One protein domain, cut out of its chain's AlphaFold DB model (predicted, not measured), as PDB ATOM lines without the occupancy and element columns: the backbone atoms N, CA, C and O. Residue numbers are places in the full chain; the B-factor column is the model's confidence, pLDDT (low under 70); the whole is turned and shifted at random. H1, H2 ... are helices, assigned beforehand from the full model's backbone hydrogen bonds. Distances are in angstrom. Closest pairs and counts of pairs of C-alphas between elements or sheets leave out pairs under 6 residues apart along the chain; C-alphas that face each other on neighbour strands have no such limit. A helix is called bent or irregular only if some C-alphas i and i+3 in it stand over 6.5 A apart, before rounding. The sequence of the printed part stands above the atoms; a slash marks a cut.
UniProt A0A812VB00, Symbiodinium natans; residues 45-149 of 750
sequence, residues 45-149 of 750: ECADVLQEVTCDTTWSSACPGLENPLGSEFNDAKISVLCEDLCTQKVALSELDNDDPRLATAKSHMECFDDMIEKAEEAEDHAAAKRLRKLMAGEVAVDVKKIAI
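AT A GLANCE: This is residues 45 to 149 of the 750 residues of a protein of Symbiodinium natans (UniProt A0A812VB00). The model is a long helical hairpin, H5 and H6 side by side, at one end and a loose small head at the other, where the short helices H1, H2 and H3 sit among loops; H4 leads from the head towards the hairpin. The head and the hairpin are set well apart, with H4 and the link after it between them. The printed part has 105 residues with six named helices, H1 to H6 in order along the chain, and no named strand; the class is all helix, with 70 residues in the helices. The whole is loose, with a radius of gyration of the C-alphas of 17.8 A, and flat, spanning 48 by 37 by 18 A.

IN THESE COORDINATES: H1 is residues 46 to 52 and begins at C-alpha 46 at (104.229, -129.942, 32.893). H2 is residues 59 to 62, and H3 is residues 79 to 82. H4 is residues 84 to 94, 15.4 A from first to last C-alpha. H5 is residues 101 to 122, 31.7 A long, with C-alpha 101 at (76.309, -141.282, 45.975). It is irregular: C-alphas 102 and 105 are 7.3 A apart. H6 is residues 126 to 147, 32.1 A long, and ends at C-alpha 147 at (82.256, -145.845, 38.247).

HOW THE PARTS SIT: In the head, H1 is close to but not clearly touching H3, the closest C-alphas being those of Cys 46 and Leu 82, 7.6 A apart. H1 is likewise close to but not clearly touching H4, at a steep tilt of 47 degrees, the same way; the closest C-alphas, of Cys 46 and Leu 86, are 7.5 A apart. H2 is close to but not clearly touching H3, with the C-alphas of Trp 59 and Ile 79 closest at 6.2 A. H3 and H4 are close but not clearly touching, with the C-alphas of Ser 80 and Cys 87 closest at 5.6 A. H4 and H6 are near each other, with 5 pairs of C-alphas within 10 A. H5 and H6 touch and form a helical hairpin, opposite ways at a shallow tilt of 4 degrees; the closest C-alphas, of Ile 117 and Ala 129, are 4.8 A apart. H1, H2 and H3 are apart from H5 and H6. In H4 every O i to N i+4 pair is within hydrogen-bond range, against 2 of 3 in H1, 16 of 18 in H5 and 17 of 18 in H6; H2 and H3 are too short for such a pair.

THE WHOLE: The two C-alphas farthest apart, of Glu 73 and Ala 123, are 52.1 A apart. The printed part has no cut. The link from H2 to H3, residues 63 to 78, is long; those from H3 to H4 and from H5 to H6 are tight. The mean pLDDT of the printed part is 76.3, and 38 residues are under 70, among them residues 89 to 103 and 137 to 149.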
ATOM      1  N   GLU A  45     108.984-129.468  32.395       84.88
ATOM      2  CA  GLU A  45     108.026-130.508  32.784       84.88
ATOM      3  C   GLU A  45     106.675-129.896  33.189       84.88
ATOM      4  O   GLU A  45     106.587-128.987  34.015       84.88
ATOM      5  N   CYS A  46     105.585-130.431  32.635       83.50
ATOM      6  CA  CYS A  46     104.229-129.942  32.893       83.50
ATOM      7  C   CYS A  46     103.792-130.029  34.362       83.50
ATOM      8  O   CYS A  46     102.939-129.254  34.794       83.50
ATOM      9  N   ALA A  47     104.364-130.952  35.140       81.81
ATOM     10  CA  ALA A  47     104.050-131.094  36.558       81.81
ATOM     11  C   ALA A  47     104.475-129.863  37.375       81.81
ATOM     12  O   ALA A  47     103.763-129.477  38.300       81.81
ATOM     13  N   ASP A  48     105.588-129.225  37.008       82.75
ATOM     14  CA  ASP A  48     106.112-128.046  37.703       82.75
ATOM     15  C   ASP A  48     105.331-126.784  37.325       82.75
ATOM     16  O   ASP A  48     105.002-125.966  38.182       82.75
ATOM     17  N   VAL A  49     104.938-126.662  36.052       83.31
ATOM     18  CA  VAL A  49     104.088-125.559  35.573       83.31
ATOM     19  C   VAL A  49     102.723-125.591  36.271       83.31
ATOM     20  O   VAL A  49     102.243-124.572  36.762       83.31
ATOM     21  N   LEU A  50     102.108-126.771  36.391       84.69
ATOM     22  CA  LEU A  50     100.763-126.930  36.960       84.69
ATOM     23  C   LEU A  50     100.683-126.834  38.494       84.69
ATOM     24  O   LEU A  50      99.571-126.857  39.042       84.69
ATOM     25  N   GLN A  51     101.823-126.725  39.186       83.88
ATOM     26  CA  GLN A  51     101.862-126.372  40.611       83.88
ATOM     27  C   GLN A  51     101.565-124.886  40.840       83.88
ATOM     28  O   GLN A  51     100.982-124.541  41.865       83.88
ATOM     29  N   GLU A  52     101.925-124.024  39.887       84.75
ATOM     30  CA  GLU A  52     101.900-122.565  40.061       84.75
ATOM     31  C   GLU A  52     100.849-121.871  39.174       84.75
ATOM     32  O   GLU A  52     100.367-120.794  39.523       84.75
ATOM     33  N   VAL A  53     100.448-122.474  38.046       87.06
ATOM     34  CA  VAL A  53      99.445-121.906  37.125       87.06
ATOM     35  C   VAL A  53      98.322-122.886  36.778       87.06
ATOM     36  O   VAL A  53      98.507-124.101  36.705       87.06
ATOM     37  N   THR A  54      97.113-122.350  36.583       90.88
ATOM     38  CA  THR A  54      95.935-123.141  36.207       90.88
ATOM     39  C   THR A  54      95.940-123.459  34.714       90.88
ATOM     40  O   THR A  54      96.478-122.707  33.902       90.88
ATOM     41  N   CYS A  55      95.271-124.550  34.341       91.56
ATOM     42  CA  CYS A  55      95.158-125.014  32.956       91.56
ATOM     43  C   CYS A  55      94.574-123.969  31.989       91.56
ATOM     44  O   CYS A  55      94.899-123.985  30.805       91.56
ATOM     45  N   ASP A  56      93.757-123.036  32.485       93.75
ATOM     46  CA  ASP A  56      93.148-121.967  31.685       93.75
ATOM     47  C   ASP A  56      94.018-120.719  31.501       93.75
ATOM     48  O   ASP A  56      93.658-119.837  30.720       93.75
ATOM     49  N   THR A  57      95.154-120.630  32.193       94.44
ATOM     50  CA  THR A  57      96.076-119.493  32.077       94.44
ATOM     51  C   THR A  57      96.774-119.537  30.713       94.44
ATOM     52  O   THR A  57      97.191-120.607  30.277       94.44
ATOM     53  N   THR A  58      96.903-118.409  30.003       95.81
ATOM     54  CA  THR A  58      97.708-118.339  28.765       95.81
ATOM     55  C   THR A  58      99.198-118.259  29.087       95.81
ATOM     56  O   THR A  58      99.574-117.729  30.133       95.81
ATOM     57  N   TRP A  59     100.067-118.738  28.192       94.25
ATOM     58  CA  TRP A  59     101.520-118.652  28.399       94.25
ATOM     59  C   TRP A  59     101.993-117.208  28.632       94.25
ATOM     60  O   TRP A  59     102.771-116.954  29.542       94.25
ATOM     61  N   SER A  60     101.460-116.246  27.877       95.00
ATOM     62  CA  SER A  60     101.751-114.812  28.004       95.00
ATOM     63  C   SER A  60     101.363-114.225  29.364       95.00
ATOM     64  O   SER A  60     101.980-113.258  29.810       95.00
ATOM     65  N   SER A  61     100.368-114.816  30.029       94.56
ATOM     66  CA  SER A  61      99.944-114.454  31.382       94.56
ATOM     67  C   SER A  61     100.803-115.144  32.448       94.56
ATOM     68  O   SER A  61     101.202-114.515  33.425       94.56
ATOM     69  N   ALA A  62     101.136-116.423  32.236       93.25
ATOM     70  CA  ALA A  62     101.976-117.210  33.135       93.25
ATOM     71  C   ALA A  62     103.438-116.725  33.151       93.25
ATOM     72  O   ALA A  62     104.034-116.617  34.215       93.25
ATOM     73  N   CYS A  63     103.999-116.397  31.986       93.69
ATOM     74  CA  CYS A  63     105.377-115.941  31.804       93.69
ATOM     75  C   CYS A  63     105.438-114.652  30.964       93.69
ATOM     76  O   CYS A  63     105.837-114.682  29.794       93.69
ATOM     77  N   PRO A  64     105.063-113.493  31.536       92.75
ATOM     78  CA  PRO A  64     105.032-112.233  30.803       92.75
ATOM     79  C   PRO A  64     106.424-111.836  30.295       92.75
ATOM     80  O   PRO A  64     107.388-111.746  31.054       92.75
ATOM     81  N   GLY A  65     106.517-111.574  28.987       89.00
ATOM     82  CA  GLY A  65     107.757-111.179  28.312       89.00
ATOM     83  C   GLY A  65     108.661-112.334  27.869       89.00
ATOM     84  O   GLY A  65     109.711-112.069  27.288       89.00
ATOM     85  N   LEU A  66     108.261-113.591  28.100       91.62
ATOM     86  CA  LEU A  66     108.997-114.775  27.662       91.62
ATOM     87  C   LEU A  66     108.247-115.491  26.534       91.62
ATOM     88  O   LEU A  66     107.064-115.801  26.659       91.62
ATOM     89  N   GLU A  67     108.943-115.773  25.434       92.44
ATOM     90  CA  GLU A  67     108.368-116.503  24.304       92.44
ATOM     91  C   GLU A  67     108.067-117.958  24.696       92.44
ATOM     92  O   GLU A  67     108.864-118.608  25.379       92.44
ATOM     93  N   ASN A  68     106.905-118.462  24.283       90.75
ATOM     94  CA  ASN A  68     106.516-119.852  24.478       90.75
ATOM     95  C   ASN A  68     107.580-120.777  23.854       90.75
ATOM     96  O   ASN A  68     108.053-120.490  22.752       90.75
ATOM     97  N   PRO A  69     107.964-121.892  24.510       83.88
ATOM     98  CA  PRO A  69     108.942-122.842  23.979       83.88
ATOM     99  C   PRO A  69     108.627-123.366  22.571       83.88
ATOM    100  O   PRO A  69     109.541-123.789  21.864       83.88
ATOM    101  N   LEU A  70     107.352-123.348  22.169       83.38
ATOM    102  CA  LEU A  70     106.888-123.753  20.842       83.38
ATOM    103  C   LEU A  70     106.899-122.618  19.798       83.38
ATOM    104  O   LEU A  70     106.654-122.895  18.628       83.38
ATOM    105  N   GLY A  71     107.201-121.378  20.196       90.12
ATOM    106  CA  GLY A  71     107.229-120.185  19.341       90.12
ATOM    107  C   GLY A  71     106.254-119.092  19.791       90.12
ATOM    108  O   GLY A  71     105.262-119.361  20.469       90.12
ATOM    109  N   SER A  72     106.531-117.840  19.419       92.75
ATOM    110  CA  SER A  72     105.735-116.657  19.791       92.75
ATOM    111  C   SER A  72     104.256-116.743  19.423       92.75
ATOM    112  O   SER A  72     103.421-116.164  20.118       92.75
ATOM    113  N   GLU A  73     103.910-117.498  18.384       91.25
ATOM    114  CA  GLU A  73     102.532-117.762  17.976       91.25
ATOM    115  C   GLU A  73     101.730-118.553  19.028       91.25
ATOM    116  O   GLU A  73     100.501-118.504  19.023       91.25
ATOM    117  N   PHE A  74     102.404-119.220  19.972       92.50
ATOM    118  CA  PHE A  74     101.793-119.952  21.085       92.50
ATOM    119  C   PHE A  74     101.788-119.160  22.401       92.50
ATOM    120  O   PHE A  74     101.419-119.702  23.444       92.50
ATOM    121  N   ASN A  75     102.162-117.877  22.397       93.94
ATOM    122  CA  ASN A  75     102.102-117.044  23.603       93.94
ATOM    123  C   ASN A  75     100.670-116.906  24.145       93.94
ATOM    124  O   ASN A  75     100.473-116.873  25.355       93.94
ATOM    125  N   ASP A  76      99.668-116.908  23.270       95.25
ATOM    126  CA  ASP A  76      98.260-116.836  23.672       95.25
ATOM    127  C   ASP A  76      97.612-118.220  23.850       95.25
ATOM    128  O   ASP A  76      96.431-118.319  24.185       95.25
ATOM    129  N   ALA A  77      98.375-119.306  23.668       94.38
ATOM    130  CA  ALA A  77      97.892-120.648  23.957       94.38
ATOM    131  C   ALA A  77      97.736-120.843  25.472       94.38
ATOM    132  O   ALA A  77      98.577-120.414  26.269       94.38
ATOM    133  N   LYS A  78      96.650-121.512  25.870       95.31
ATOM    134  CA  LYS A  78      96.429-121.932  27.258       95.31
ATOM    135  C   LYS A  78      97.462-122.983  27.668       95.31
ATOM    136  O   LYS A  78      97.842-123.819  26.849       95.31
ATOM    137  N   ILE A  79      97.854-122.998  28.944       93.50
ATOM    138  CA  ILE A  79      98.721-124.041  29.516       93.50
ATOM    139  C   ILE A  79      98.128-125.441  29.283       93.50
ATOM    140  O   ILE A  79      98.881-126.384  29.057       93.50
ATOM    141  N   SER A  80      96.800-125.586  29.226       90.25
ATOM    142  CA  SER A  80      96.137-126.846  28.861       90.25
ATOM    143  C   SER A  80      96.515-127.396  27.486       90.25
ATOM    144  O   SER A  80      96.482-128.604  27.304       90.25
ATOM    145  N   VAL A  81      96.909-126.548  26.533       86.12
ATOM    146  CA  VAL A  81      97.371-126.983  25.204       86.12
ATOM    147  C   VAL A  81      98.795-127.542  25.271       86.12
ATOM    148  O   VAL A  81      99.158-128.412  24.489       86.12
ATOM    149  N   LEU A  82      99.606-127.060  26.218       84.19
ATOM    150  CA  LEU A  82     100.970-127.548  26.449       84.19
ATOM    151  C   LEU A  82     100.993-128.798  27.340       84.19
ATOM    152  O   LEU A  82     101.889-129.626  27.212       84.19
ATOM    153  N   CYS A  83     100.012-128.923  28.236       89.25
ATOM    154  CA  CYS A  83      99.954-129.930  29.292       89.25
ATOM    155  C   CYS A  83      98.620-130.691  29.296       89.25
ATOM    156  O   CYS A  83      98.011-130.872  30.353       89.25
ATOM    157  N   GLU A  84      98.173-131.117  28.112       84.25
ATOM    158  CA  GLU A  84      96.844-131.697  27.863       84.25
ATOM    159  C   GLU A  84      96.518-132.851  28.822       84.25
ATOM    160  O   GLU A  84      95.563-132.750  29.589       84.25
ATOM    161  N   ASP A  85      97.371-133.877  28.892       74.88
ATOM    162  CA  ASP A  85      97.126-135.088  29.691       74.88
ATOM    163  C   ASP A  85      96.898-134.806  31.191       74.88
ATOM    164  O   ASP A  85      95.991-135.362  31.820       74.88
ATOM    165  N   LEU A  86      97.709-133.917  31.777       78.25
ATOM    166  CA  LEU A  86      97.635-133.570  33.201       78.25
ATOM    167  C   LEU A  86      96.475-132.614  33.495       78.25
ATOM    168  O   LEU A  86      95.842-132.712  34.548       78.25
ATOM    169  N   CYS A  87      96.169-131.710  32.564       82.12
ATOM    170  CA  CYS A  87      95.019-130.827  32.684       82.12
ATOM    171  C   CYS A  87      93.699-131.592  32.583       82.12
ATOM    172  O   CYS A  87      92.808-131.353  33.393       82.12
ATOM    173  N   THR A  88      93.595-132.574  31.686       72.38
ATOM    174  CA  THR A  88      92.424-133.455  31.593       72.38
ATOM    175  C   THR A  88      92.237-134.291  32.863       72.38
ATOM    176  O   THR A  88      91.112-134.427  33.337       72.38
ATOM    177  N   GLN A  89      93.319-134.787  33.477       67.94
ATOM    178  CA  GLN A  89      93.247-135.490  34.767       67.94
ATOM    179  C   GLN A  89      92.785-134.595  35.923       67.94
ATOM    180  O   GLN A  89      91.975-135.020  36.745       67.94
ATOM    181  N   LYS A  90      93.295-133.361  36.004       66.75
ATOM    182  CA  LYS A  90      92.963-132.428  37.090       66.75
ATOM    183  C   LYS A  90      91.517-131.938  36.989       66.75
ATOM    184  O   LYS A  90      90.834-131.895  38.006       66.75
ATOM    185  N   VAL A  91      91.047-131.648  35.772       56.16
ATOM    186  CA  VAL A  91      89.650-131.274  35.492       56.16
ATOM    187  C   VAL A  91      88.699-132.421  35.849       56.16
ATOM    188  O   VAL A  91      87.727-132.196  36.565       56.16
ATOM    189  N   ALA A  92      89.041-133.662  35.481       56.69
ATOM    190  CA  ALA A  92      88.246-134.845  35.820       56.69
ATOM    191  C   ALA A  92      88.121-135.111  37.334       56.69
ATOM    192  O   ALA A  92      87.181-135.780  37.747       56.69
ATOM    193  N   LEU A  93      89.045-134.604  38.159       52.19
ATOM    194  CA  LEU A  93      88.976-134.704  39.622       52.19
ATOM    195  C   LEU A  93      88.240-133.521  40.266       52.19
ATOM    196  O   LEU A  93      87.576-133.702  41.280       52.19
ATOM    197  N   SER A  94      88.351-132.314  39.701       51.44
ATOM    198  CA  SER A  94      87.706-131.108  40.244       51.44
ATOM    199  C   SER A  94      86.231-130.954  39.864       51.44
ATOM    200  O   SER A  94      85.530-130.178  40.504       51.44
ATOM    201  N   GLU A  95      85.769-131.654  38.824       53.56
ATOM    202  CA  GLU A  95      84.367-131.654  38.371       53.56
ATOM    203  C   GLU A  95      83.514-132.762  39.019       53.56
ATOM    204  O   GLU A  95      82.330-132.891  38.706       53.56
ATOM    205  N   LEU A  96      84.091-133.564  39.920       56.09
ATOM    206  CA  LEU A  96      83.353-134.579  40.669       56.09
ATOM    207  C   LEU A  96      82.472-133.903  41.730       56.09
ATOM    208  O   LEU A  96      82.968-133.201  42.611       56.09
ATOM    209  N   ASP A  97      81.161-134.120  41.634       64.56
ATOM    210  CA  ASP A  97      80.199-133.677  42.641       64.56
ATOM    211  C   ASP A  97      80.394-134.503  43.921       64.56
ATOM    212  O   ASP A  97      80.154-135.709  43.938       64.56
ATOM    213  N   ASN A  98      80.857-133.863  44.998       57.81
ATOM    214  CA  ASN A  98      81.157-134.522  46.277       57.81
ATOM    215  C   ASN A  98      79.918-135.112  46.975       57.81
ATOM    216  O   ASN A  98      80.074-135.848  47.959       57.81
ATOM    217  N   ASP A  99      78.726-134.787  46.475       68.00
ATOM    218  CA  ASP A  99      77.449-135.320  46.933       68.00
ATOM    219  C   ASP A  99      76.907-136.441  46.016       68.00
ATOM    220  O   ASP A  99      75.828-136.973  46.286       68.00
ATOM    221  N   ASP A 100      77.638-136.859  44.967       67.38
ATOM    222  CA  ASP A 100      77.236-137.999  44.130       67.38
ATOM    223  C   ASP A 100      77.375-139.313  44.931       67.38
ATOM    224  O   ASP A 100      78.494-139.706  45.289       67.38
ATOM    225  N   PRO A 101      76.273-140.040  45.204       65.75
ATOM    226  CA  PRO A 101      76.309-141.282  45.975       65.75
ATOM    227  C   PRO A 101      77.199-142.357  45.335       65.75
ATOM    228  O   PRO A 101      77.744-143.198  46.050       65.75
ATOM    229  N   ARG A 102      77.446-142.293  44.019       64.62
ATOM    230  CA  ARG A 102      78.356-143.214  43.315       64.62
ATOM    231  C   ARG A 102      79.817-143.027  43.726       64.62
ATOM    232  O   ARG A 102      80.623-143.936  43.557       64.62
ATOM    233  N   LEU A 103      80.172-141.872  44.293       64.19
ATOM    234  CA  LEU A 103      81.515-141.562  44.788       64.19
ATOM    235  C   LEU A 103      81.691-141.851  46.284       64.19
ATOM    236  O   LEU A 103      82.793-141.660  46.802       64.19
ATOM    237  N   ALA A 104      80.666-142.358  46.977       70.44
ATOM    238  CA  ALA A 104      80.725-142.633  48.415       70.44
ATOM    239  C   ALA A 104      81.882-143.578  48.792       70.44
ATOM    240  O   ALA A 104      82.573-143.350  49.785       70.44
ATOM    241  N   THR A 105      82.156-144.589  47.963       64.81
ATOM    242  CA  THR A 105      83.270-145.528  48.169       64.81
ATOM    243  C   THR A 105      84.631-144.853  47.992       64.81
ATOM    244  O   THR A 105      85.514-145.016  48.832       64.81
ATOM    245  N   ALA A 106      84.797-144.042  46.941       69.00
ATOM    246  CA  ALA A 106      86.037-143.301  46.704       69.00
ATOM    247  C   ALA A 106      86.299-142.284  47.827       69.00
ATOM    248  O   ALA A 106      87.423-142.175  48.315       69.00
ATOM    249  N   LYS A 107      85.246-141.609  48.300       75.06
ATOM    250  CA  LYS A 107      85.288-140.692  49.443       75.06
ATOM    251  C   LYS A 107      85.679-141.406  50.737       75.06
ATOM    252  O   LYS A 107      86.605-140.968  51.409       75.06
ATOM    253  N   SER A 108      85.060-142.550  51.034       72.25
ATOM    254  CA  SER A 108      85.413-143.376  52.197       72.25
ATOM    255  C   SER A 108      86.868-143.858  52.147       72.25
ATOM    256  O   SER A 108      87.522-143.950  53.184       72.25
ATOM    257  N   HIS A 109      87.396-144.173  50.960       72.75
ATOM    258  CA  HIS A 109      88.809-144.521  50.802       72.75
ATOM    259  C   HIS A 109      89.724-143.314  51.042       72.75
ATOM    260  O   HIS A 109      90.718-143.458  51.752       72.75
ATOM    261  N   MET A 110      89.388-142.135  50.506       75.00
ATOM    262  CA  MET A 110      90.155-140.902  50.732       75.00
ATOM    263  C   MET A 110      90.212-140.528  52.215       75.00
ATOM    264  O   MET A 110      91.306-140.381  52.751       75.00
ATOM    265  N   GLU A 111      89.064-140.491  52.896       80.31
ATOM    266  CA  GLU A 111      88.980-140.182  54.331       80.31
ATOM    267  C   GLU A 111      89.825-141.152  55.178       80.31
ATOM    268  O   GLU A 111      90.454-140.752  56.156       80.31
ATOM    269  N   CYS A 112      89.902-142.427  54.781       75.00
ATOM    270  CA  CYS A 112      90.717-143.410  55.486       75.00
ATOM    271  C   CYS A 112      92.223-143.262  55.232       75.00
ATOM    272  O   CYS A 112      93.028-143.406  56.155       75.00
ATOM    273  N   PHE A 113      92.628-142.981  53.990       77.00
ATOM    274  CA  PHE A 113      94.031-142.699  53.699       77.00
ATOM    275  C   PHE A 113      94.500-141.436  54.419       77.00
ATOM    276  O   PHE A 113      95.620-141.439  54.925       77.00
ATOM    277  N   ASP A 114      93.651-140.413  54.519       80.94
ATOM    278  CA  ASP A 114      93.956-139.190  55.258       80.94
ATOM    279  C   ASP A 114      94.176-139.469  56.757       80.94
ATOM    280  O   ASP A 114      95.210-139.058  57.280       80.94
ATOM    281  N   ASP A 115      93.328-140.273  57.417       80.44
ATOM    282  CA  ASP A 115      93.529-140.699  58.823       80.44
ATOM    283  C   ASP A 115      94.839-141.491  59.020       80.44
ATOM    284  O   ASP A 115      95.576-141.289  59.987       80.44
ATOM    285  N   MET A 116      95.184-142.386  58.086       71.06
ATOM    286  CA  MET A 116      96.446-143.137  58.154       71.06
ATOM    287  C   MET A 116      97.674-142.254  57.907       71.06
ATOM    288  O   MET A 116      98.728-142.487  58.505       71.06
ATOM    289  N   ILE A 117      97.567-141.278  57.001       77.62
ATOM    290  CA  ILE A 117      98.625-140.303  56.729       77.62
ATOM    291  C   ILE A 117      98.823-139.419  57.957       77.62
ATOM    292  O   ILE A 117      99.965-139.259  58.376       77.62
ATOM    293  N   GLU A 118      97.743-138.921  58.561       84.69
ATOM    294  CA  GLU A 118      97.772-138.119  59.785       84.69
ATOM    295  C   GLU A 118      98.471-138.878  60.918       84.69
ATOM    296  O   GLU A 118      99.472-138.397  61.442       84.69
ATOM    297  N   LYS A 119      98.072-140.126  61.198       75.88
ATOM    298  CA  LYS A 119      98.727-140.968  62.218       75.88
ATOM    299  C   LYS A 119     100.203-141.236  61.933       75.88
ATOM    300  O   LYS A 119     101.017-141.282  62.855       75.88
ATOM    301  N   ALA A 120     100.568-141.439  60.667       66.94
ATOM    302  CA  ALA A 120     101.967-141.613  60.287       66.94
ATOM    303  C   ALA A 120     102.780-140.322  60.489       66.94
ATOM    304  O   ALA A 120     103.954-140.391  60.844       66.94
ATOM    305  N   GLU A 121     102.169-139.156  60.278       80.56
ATOM    306  CA  GLU A 121     102.801-137.858  60.515       80.56
ATOM    307  C   GLU A 121     102.904-137.515  62.003       80.56
ATOM    308  O   GLU A 121     103.955-137.037  62.425       80.56
ATOM    309  N   GLU A 122     101.886-137.836  62.805       82.31
ATOM    310  CA  GLU A 122     101.924-137.734  64.271       82.31
ATOM    311  C   GLU A 122     103.018-138.616  64.889       82.31
ATOM    312  O   GLU A 122     103.654-138.227  65.866       82.31
ATOM    313  N   ALA A 123     103.275-139.787  64.297       72.62
ATOM    314  CA  ALA A 123     104.350-140.694  64.696       72.62
ATOM    315  C   ALA A 123     105.739-140.315  64.130       72.62
ATOM    316  O   ALA A 123     106.688-141.082  64.289       72.62
ATOM    317  N   GLU A 124     105.862-139.174  63.440       84.56
ATOM    318  CA  GLU A 124     107.077-138.711  62.750       84.56
ATOM    319  C   GLU A 124     107.620-139.687  61.668       84.56
ATOM    320  O   GLU A 124     108.764-139.574  61.218       84.56
ATOM    321  N   ASP A 125     106.801-140.620  61.159       79.31
ATOM    322  CA  ASP A 125     107.160-141.532  60.061       79.31
ATOM    323  C   ASP A 125     106.830-140.919  58.687       79.31
ATOM    324  O   ASP A 125     105.929-141.332  57.943       79.31
ATOM    325  N   HIS A 126     107.631-139.925  58.298       78.56
ATOM    326  CA  HIS A 126     107.494-139.237  57.012       78.56
ATOM    327  C   HIS A 126     107.614-140.173  55.790       78.56
ATOM    328  O   HIS A 126     107.095-139.871  54.709       78.56
ATOM    329  N   ALA A 127     108.297-141.316  55.929       62.59
ATOM    330  CA  ALA A 127     108.442-142.291  54.851       62.59
ATOM    331  C   ALA A 127     107.157-143.109  54.651       62.59
ATOM    332  O   ALA A 127     106.779-143.384  53.506       62.59
ATOM    333  N   ALA A 128     106.475-143.492  55.733       59.28
ATOM    334  CA  ALA A 128     105.145-144.091  55.677       59.28
ATOM    335  C   ALA A 128     104.115-143.109  55.107       59.28
ATOM    336  O   ALA A 128     103.475-143.444  54.108       59.28
ATOM    337  N   ALA A 129     104.052-141.874  55.615       66.25
ATOM    338  CA  ALA A 129     103.132-140.845  55.120       66.25
ATOM    339  C   ALA A 129     103.290-140.598  53.604       66.25
ATOM    340  O   ALA A 129     102.319-140.560  52.846       66.25
ATOM    341  N   LYS A 130     104.534-140.515  53.108       73.62
ATOM    342  CA  LYS A 130     104.820-140.356  51.669       73.62
ATOM    343  C   LYS A 130     104.383-141.561  50.826       73.62
ATOM    344  O   LYS A 130     103.976-141.380  49.677       73.62
ATOM    345  N   ARG A 131     104.491-142.786  51.350       63.03
ATOM    346  CA  ARG A 131     104.025-144.006  50.663       63.03
ATOM    347  C   ARG A 131     102.501-144.073  50.625       63.03
ATOM    348  O   ARG A 131     101.955-144.360  49.564       63.03
ATOM    349  N   LEU A 132     101.840-143.734  51.730       62.91
ATOM    350  CA  LEU A 132     100.381-143.698  51.837       62.91
ATOM    351  C   LEU A 132      99.765-142.685  50.863       62.91
ATOM    352  O   LEU A 132      98.861-143.046  50.119       62.91
ATOM    353  N   ARG A 133     100.343-141.482  50.730       75.44
ATOM    354  CA  ARG A 133      99.912-140.488  49.723       75.44
ATOM    355  C   ARG A 133      99.970-141.006  48.285       75.44
ATOM    356  O   ARG A 133      99.078-140.740  47.485       75.44
ATOM    357  N   LYS A 134     101.024-141.754  47.939       66.00
ATOM    358  CA  LYS A 134     101.164-142.350  46.598       66.00
ATOM    359  C   LYS A 134     100.148-143.465  46.353       66.00
ATOM    360  O   LYS A 134      99.666-143.592  45.232       66.00
ATOM    361  N   LEU A 135      99.847-144.261  47.378       60.16
ATOM    362  CA  LEU A 135      98.844-145.324  47.307       60.16
ATOM    363  C   LEU A 135      97.430-144.748  47.166       60.16
ATOM    364  O   LEU A 135      96.693-145.196  46.292       60.16
ATOM    365  N   MET A 136      97.110-143.699  47.929       78.62
ATOM    366  CA  MET A 136      95.841-142.974  47.838       78.62
ATOM    367  C   MET A 136      95.570-142.479  46.411       78.62
ATOM    368  O   MET A 136      94.517-142.761  45.848       78.62
ATOM    369  N   ALA A 137      96.549-141.819  45.780       65.94
ATOM    370  CA  ALA A 137      96.411-141.331  44.406       65.94
ATOM    371  C   ALA A 137      96.171-142.461  43.380       65.94
ATOM    372  O   ALA A 137      95.476-142.259  42.386       65.94
ATOM    373  N   GLY A 138      96.736-143.649  43.618       65.06
ATOM    374  CA  GLY A 138      96.541-144.820  42.765       65.06
ATOM    375  C   GLY A 138      95.150-145.444  42.900       65.06
ATOM    376  O   GLY A 138      94.528-145.748  41.886       65.06
ATOM    377  N   GLU A 139      94.652-145.611  44.126       65.62
ATOM    378  CA  GLU A 139      93.348-146.241  44.393       65.62
ATOM    379  C   GLU A 139      92.170-145.339  43.990       65.62
ATOM    380  O   GLU A 139      91.242-145.805  43.328       65.62
ATOM    381  N   VAL A 140      92.245-144.025  44.246       67.06
ATOM    382  CA  VAL A 140      91.208-143.070  43.801       67.06
ATOM    383  C   VAL A 140      91.050-143.099  42.276       67.06
ATOM    384  O   VAL A 140      89.934-143.120  41.758       67.06
ATOM    385  N   ALA A 141      92.159-143.193  41.536       59.91
ATOM    386  CA  ALA A 141      92.127-143.304  40.080       59.91
ATOM    387  C   ALA A 141      91.495-144.623  39.587       59.91
ATOM    388  O   ALA A 141      90.911-144.661  38.501       59.91
ATOM    389  N   VAL A 142      91.602-145.706  40.362       63.84
ATOM    390  CA  VAL A 142      90.985-147.002  40.045       63.84
ATOM    391  C   VAL A 142      89.481-146.973  40.304       63.84
ATOM    392  O   VAL A 142      88.723-147.469  39.469       63.84
ATOM    393  N   ASP A 143      89.032-146.378  41.407       62.31
ATOM    394  CA  ASP A 143      87.608-146.336  41.756       62.31
ATOM    395  C   ASP A 143      86.812-145.386  40.855       62.31
ATOM    396  O   ASP A 143      85.769-145.782  40.331       62.31
ATOM    397  N   VAL A 144      87.359-144.210  40.527       59.75
ATOM    398  CA  VAL A 144      86.773-143.304  39.516       59.75
ATOM    399  C   VAL A 144      86.619-144.018  38.164       59.75
ATOM    400  O   VAL A 144      85.619-143.859  37.462       59.75
ATOM    401  N   LYS A 145      87.574-144.887  37.810       59.78
ATOM    402  CA  LYS A 145      87.533-145.664  36.567       59.78
ATOM    403  C   LYS A 145      86.500-146.796  36.587       59.78
ATOM    404  O   LYS A 145      85.983-147.128  35.525       59.78
ATOM    405  N   LYS A 146      86.187-147.389  37.746       59.31
ATOM    406  CA  LYS A 146      85.114-148.396  37.876       59.31
ATOM    407  C   LYS A 146      83.729-147.765  37.734       59.31
ATOM    408  O   LYS A 146      82.880-148.339  37.059       59.31
ATOM    409  N   ILE A 147      83.529-146.581  38.312       56.34
ATOM    410  CA  ILE A 147      82.256-145.845  38.247       56.34
ATOM    411  C   ILE A 147      81.936-145.440  36.803       56.34
ATOM    412  O   ILE A 147      80.796-145.541  36.367       56.34
ATOM    413  N   ALA A 148      82.954-145.095  36.009       50.94
ATOM    414  CA  ALA A 148      82.791-144.793  34.587       50.94
ATOM    415  C   ALA A 148      82.334-145.992  33.718       50.94
ATOM    416  O   ALA A 148      82.074-145.808  32.529       50.94
ATOM    417  N   ILE A 149      82.272-147.217  34.265       49.16
ATOM    418  CA  ILE A 149      82.021-148.460  33.514       49.16
ATOM    419  C   ILE A 149      80.639-149.082  33.818       49.16
ATOM    420  O   ILE A 149      80.182-149.916  33.035       49.16
TER     421      ILE A 149